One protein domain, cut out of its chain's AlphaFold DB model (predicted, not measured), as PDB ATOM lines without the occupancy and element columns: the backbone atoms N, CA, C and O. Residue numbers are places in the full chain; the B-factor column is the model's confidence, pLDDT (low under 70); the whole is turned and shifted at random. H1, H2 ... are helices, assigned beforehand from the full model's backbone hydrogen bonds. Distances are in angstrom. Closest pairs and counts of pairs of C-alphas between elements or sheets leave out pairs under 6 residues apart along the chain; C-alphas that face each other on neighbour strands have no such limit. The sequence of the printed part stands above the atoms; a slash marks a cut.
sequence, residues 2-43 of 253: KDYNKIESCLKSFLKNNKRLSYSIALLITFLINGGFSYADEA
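AT A GLANCE: This is residues 2 to 43 of the 253 residues of an uncharacterized protein of Fusobacterium sp. oral taxon 370 str. F0437 (UniProt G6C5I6). Two short helices, H1 then H2, cross nearly at right angles, with a loop sticking out between them at residues 16 to 21 and a tail sticking out at residues 38 to 43. The printed part has 42 residues, with two named helices and no named strand, and its class is all helix. It is only just compact, close to loose, with a radius of gyration of the C-alphas of 10.8 A, and elongated, spanning 36 by 20 by 15 A.

HOW THE PARTS SIT: H1, residues 4 to 15, and H2, residues 25 to 34, are close but not clearly touching; their closest C-alphas, those of Glu 8 and Leu 28, are 7.0 A apart. Their lines stand about perpendicular, at 77 degrees. In H1 and H2 every O i to N i+4 pair is within hydrogen-bond range.

IN THESE COORDINATES: H1 begins with C-alpha 4 at (-0.395, 1.913, 280.834) and is 16.6 A long from first to last C-alpha. H2 measures 14.2 A and ends with C-alpha 34 at (3.124, -11.777, 285.629).

THE WHOLE: The C-alphas of Lys 2 and Ala 43, the two farthest apart, are 36.7 A apart. The printed part has no cut, and the link from H1 to H2 is short. Model confidence is under 70 at residue 2, residues 17 to 21 and residues 35 to 43.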
ATOM      1  N   LYS A   2      -5.543   2.866 277.379       51.09
ATOM      2  CA  LYS A   2      -5.673   3.861 278.471       51.09
ATOM      3  C   LYS A   2      -5.104   3.391 279.819       51.09
ATOM      4  O   LYS A   2      -5.103   4.165 280.768       51.09
ATOM      5  N   ASP A   3      -4.556   2.180 279.894       70.19
ATOM      6  CA  ASP A   3      -4.228   1.559 281.186       70.19
ATOM      7  C   ASP A   3      -2.737   1.592 281.548       70.19
ATOM      8  O   ASP A   3      -2.393   1.422 282.713       70.19
ATOM      9  N   TYR A   4      -1.847   1.902 280.598       75.75
ATOM     10  CA  TYR A   4      -0.395   1.913 280.834       75.75
ATOM     11  C   TYR A   4       0.026   2.929 281.908       75.75
ATOM     12  O   TYR A   4       0.696   2.572 282.872       75.75
ATOM     13  N   ASN A   5      -0.445   4.175 281.801       81.00
ATOM     14  CA  ASN A   5      -0.106   5.228 282.767       81.00
ATOM     15  C   ASN A   5      -0.623   4.903 284.176       81.00
ATOM     16  O   ASN A   5       0.030   5.212 285.168       81.00
ATOM     17  N   LYS A   6      -1.784   4.241 284.273       81.62
ATOM     18  CA  LYS A   6      -2.374   3.837 285.555       81.62
ATOM     19  C   LYS A   6      -1.555   2.725 286.213       81.62
ATOM     20  O   LYS A   6      -1.284   2.788 287.409       81.62
ATOM     21  N   ILE A   7      -1.118   1.751 285.416       77.56
ATOM     22  CA  ILE A   7      -0.244   0.647 285.829       77.56
ATOM     23  C   ILE A   7       1.123   1.176 286.284       77.56
ATOM     24  O   ILE A   7       1.610   0.793 287.346       77.56
ATOM     25  N   GLU A   8       1.711   2.112 285.537       82.44
ATOM     26  CA  GLU A   8       2.981   2.748 285.889       82.44
ATOM     27  C   GLU A   8       2.884   3.544 287.200       82.44
ATOM     28  O   GLU A   8       3.757   3.427 288.061       82.44
ATOM     29  N   SER A   9       1.812   4.320 287.394       82.31
ATOM     30  CA  SER A   9       1.575   5.051 288.645       82.31
ATOM     31  C   SER A   9       1.384   4.119 289.842       82.31
ATOM     32  O   SER A   9       1.952   4.380 290.903       82.31
ATOM     33  N   CYS A  10       0.645   3.015 289.677       78.38
ATOM     34  CA  CYS A  10       0.530   1.989 290.711       78.38
ATOM     35  C   CYS A  10       1.905   1.414 291.058       78.38
ATOM     36  O   CYS A  10       2.283   1.412 292.229       78.38
ATOM     37  N   LEU A  11       2.691   1.008 290.057       81.44
ATOM     38  CA  LEU A  11       4.012   0.426 290.270       81.44
ATOM     39  C   LEU A  11       4.970   1.385 290.989       81.44
ATOM     40  O   LEU A  11       5.621   1.009 291.964       81.44
ATOM     41  N   LYS A  12       5.017   2.649 290.558       81.69
ATOM     42  CA  LYS A  12       5.817   3.690 291.218       81.69
ATOM     43  C   LYS A  12       5.388   3.904 292.668       81.69
ATOM     44  O   LYS A  12       6.245   4.065 293.532       81.69
ATOM     45  N   SER A  13       4.084   3.872 292.950       80.19
ATOM     46  CA  SER A  13       3.563   4.000 294.314       80.19
ATOM     47  C   SER A  13       3.948   2.811 295.197       80.19
ATOM     48  O   SER A  13       4.321   3.015 296.349       80.19
ATOM     49  N   PHE A  14       3.909   1.586 294.665       74.50
ATOM     50  CA  PHE A  14       4.329   0.382 295.388       74.50
ATOM     51  C   PHE A  14       5.822   0.396 295.734       74.50
ATOM     52  O   PHE A  14       6.210  -0.004 296.829       74.50
ATOM     53  N   LEU A  15       6.664   0.888 294.826       78.25
ATOM     54  CA  LEU A  15       8.116   0.916 295.020       78.25
ATOM     55  C   LEU A  15       8.599   2.106 295.856       78.25
ATOM     56  O   LEU A  15       9.709   2.066 296.375       78.25
ATOM     57  N   LYS A  16       7.773   3.143 296.044       74.69
ATOM     58  CA  LYS A  16       8.140   4.363 296.786       74.69
ATOM     59  C   LYS A  16       8.597   4.090 298.225       74.69
ATOM     60  O   LYS A  16       9.417   4.834 298.752       74.69
ATOM     61  N   ASN A  17       8.093   3.022 298.842       68.44
ATOM     62  CA  ASN A  17       8.421   2.652 300.221       68.44
ATOM     63  C   ASN A  17       9.555   1.614 300.323       68.44
ATOM     64  O   ASN A  17       9.942   1.246 301.430       68.44
ATOM     65  N   ASN A  18      10.096   1.131 299.197       66.88
ATOM     66  CA  ASN A  18      11.084   0.060 299.190       66.88
ATOM     67  C   ASN A  18      12.507   0.610 298.981       66.88
ATOM     68  O   ASN A  18      12.831   1.143 297.924       66.88
ATOM     69  N   LYS A  19      13.387   0.458 299.981       67.69
ATOM     70  CA  LYS A  19      14.782   0.943 299.920       67.69
ATOM     71  C   LYS A  19      15.698   0.088 299.033       67.69
ATOM     72  O   LYS A  19      16.819   0.502 298.755       67.69
ATOM     73  N   ARG A  20      15.262  -1.115 298.634       68.06
ATOM     74  CA  ARG A  20      16.089  -2.096 297.903       68.06
ATOM     75  C   ARG A  20      15.846  -2.125 296.398       68.06
ATOM     76  O   ARG A  20      16.712  -2.591 295.665       68.06
ATOM     77  N   LEU A  21      14.680  -1.677 295.938       67.62
ATOM     78  CA  LEU A  21      14.266  -1.781 294.542       67.62
ATOM     79  C   LEU A  21      13.789  -0.422 294.045       67.62
ATOM     80  O   LEU A  21      12.798   0.114 294.532       67.62
ATOM     81  N   SER A  22      14.495   0.118 293.057       72.62
ATOM     82  CA  SER A  22      14.076   1.303 292.320       72.62
ATOM     83  C   SER A  22      13.187   0.916 291.138       72.62
ATOM     84  O   SER A  22      13.241  -0.198 290.611       72.62
ATOM     85  N   TYR A  23      12.341   1.852 290.714       80.62
ATOM     86  CA  TYR A  23      11.554   1.686 289.497       80.62
ATOM     87  C   TYR A  23      12.472   1.483 288.281       80.62
ATOM     88  O   TYR A  23      13.406   2.252 288.066       80.62
ATOM     89  N   SER A  24      12.164   0.473 287.466       79.75
ATOM     90  CA  SER A  24      12.834   0.192 286.195       79.75
ATOM     91  C   SER A  24      11.815  -0.285 285.162       79.75
ATOM     92  O   SER A  24      10.845  -0.961 285.500       79.75
ATOM     93  N   ILE A  25      12.051   0.027 283.888       77.56
ATOM     94  CA  ILE A  25      11.225  -0.434 282.760       77.56
ATOM     95  C   ILE A  25      11.181  -1.962 282.685       77.56
ATOM     96  O   ILE A  25      10.118  -2.527 282.445       77.56
ATOM     97  N   ALA A  26      12.295  -2.642 282.975       75.50
ATOM     98  CA  ALA A  26      12.323  -4.104 283.047       75.50
ATOM     99  C   ALA A  26      11.340  -4.633 284.104       75.50
ATOM    100  O   ALA A  26      10.670  -5.638 283.893       75.50
ATOM    101  N   LEU A  27      11.210  -3.905 285.213       76.19
ATOM    102  CA  LEU A  27      10.322  -4.235 286.319       76.19
ATOM    103  C   LEU A  27       8.844  -3.977 285.963       76.19
ATOM    104  O   LEU A  27       7.953  -4.723 286.356       76.19
ATOM    105  N   LEU A  28       8.567  -2.947 285.165       80.50
ATOM    106  CA  LEU A  28       7.229  -2.698 284.629       80.50
ATOM    107  C   LEU A  28       6.800  -3.776 283.623       80.50
ATOM    108  O   LEU A  28       5.656  -4.230 283.655       80.50
ATOM    109  N   ILE A  29       7.719  -4.225 282.768       77.50
ATOM    110  CA  ILE A  29       7.463  -5.301 281.803       77.50
ATOM    111  C   ILE A  29       7.155  -6.613 282.535       77.50
ATOM    112  O   ILE A  29       6.185  -7.286 282.197       77.50
ATOM    113  N   THR A  30       7.910  -6.961 283.580       75.00
ATOM    114  CA  THR A  30       7.628  -8.172 284.369       75.00
ATOM    115  C   THR A  30       6.309  -8.083 285.133       75.00
ATOM    116  O   THR A  30       5.593  -9.079 285.199       75.00
ATOM    117  N   PHE A  31       5.936  -6.906 285.648       77.81
ATOM    118  CA  PHE A  31       4.627  -6.682 286.273       77.81
ATOM    119  C   PHE A  31       3.465  -6.879 285.288       77.81
ATOM    120  O   PHE A  31       2.462  -7.495 285.637       77.81
ATOM    121  N   LEU A  32       3.609  -6.402 284.047       79.06
ATOM    122  CA  LEU A  32       2.606  -6.571 282.989       79.06
ATOM    123  C   LEU A  32       2.445  -8.030 282.544       79.06
ATOM    124  O   LEU A  32       1.337  -8.435 282.209       79.06
ATOM    125  N   ILE A  33       3.532  -8.806 282.539       75.12
ATOM    126  CA  ILE A  33       3.517 -10.218 282.134       75.12
ATOM    127  C   ILE A  33       2.975 -11.111 283.258       75.12
ATOM    128  O   ILE A  33       2.161 -11.991 283.000       75.12
ATOM    129  N   ASN A  34       3.406 -10.880 284.501       75.25
ATOM    130  CA  ASN A  34       3.124 -11.777 285.629       75.25
ATOM    131  C   ASN A  34       1.945 -11.325 286.508       75.25
ATOM    132  O   ASN A  34       1.517 -12.071 287.383       75.25
ATOM    133  N   GLY A  35       1.436 -10.102 286.328       66.06
ATOM    134  CA  GLY A  35       0.305  -9.565 287.093       66.06
ATOM    135  C   GLY A  35       0.618  -9.157 288.542       66.06
ATOM    136  O   GLY A  35      -0.293  -8.749 289.260       66.06
ATOM    137  N   GLY A  36       1.877  -9.233 288.993       65.62
ATOM    138  CA  GLY A  36       2.277  -8.855 290.353       65.62
ATOM    139  C   GLY A  36       3.740  -9.158 290.690       65.62
ATOM    140  O   GLY A  36       4.416  -9.897 289.976       65.62
ATOM    141  N   PHE A  37       4.230  -8.590 291.801       57.91
ATOM    142  CA  PHE A  37       5.483  -9.007 292.444       57.91
ATOM    143  C   PHE A  37       5.143  -9.961 293.579       57.91
ATOM    144  O   PHE A  37       4.633  -9.523 294.610       57.91
ATOM    145  N   SER A  38       5.434 -11.250 293.419       51.66
ATOM    146  CA  SER A  38       5.440 -12.161 294.562       51.66
ATOM    147  C   SER A  38       6.627 -11.800 295.453       51.66
ATOM    148  O   SER A  38       7.758 -12.219 295.205       51.66
ATOM    149  N   TYR A  39       6.370 -10.981 296.472       48.31
ATOM    150  CA  TYR A  39       7.258 -10.850 297.618       48.31
ATOM    151  C   TYR A  39       7.225 -12.182 298.362       48.31
ATOM    152  O   TYR A  39       6.281 -12.478 299.086       48.31
ATOM    153  N   ALA A  40       8.242 -13.012 298.149       44.66
ATOM    154  CA  ALA A  40       8.545 -14.096 299.068       44.66
ATOM    155  C   ALA A  40       9.282 -13.486 300.267       44.66
ATOM    156  O   ALA A  40      10.506 -13.551 300.339       44.66
ATOM    157  N   ASP A  41       8.535 -12.828 301.150       41.78
ATOM    158  CA  ASP A  41       8.993 -12.474 302.491       41.78
ATOM    159  C   ASP A  41       8.080 -13.216 303.478       41.78
ATOM    160  O   ASP A  41       6.932 -12.842 303.688       41.78
ATOM    161  N   GLU A  42       8.611 -14.351 303.940       50.09
ATOM    162  CA  GLU A  42       8.133 -15.287 304.970       50.09
ATOM    163  C   GLU A  42       6.759 -15.997 304.832       50.09
ATOM    164  O   GLU A  42       5.714 -15.424 304.553       50.09
ATOM    165  N   ALA A  43       6.797 -17.304 305.143       41.28
ATOM    166  CA  ALA A  43       5.683 -18.223 305.437       41.28
ATOM    167  C   ALA A  43       4.997 -19.030 304.311       41.28
ATOM    168  O   ALA A  43       3.910 -19.566 304.517       41.28
TER     169      ALA A  43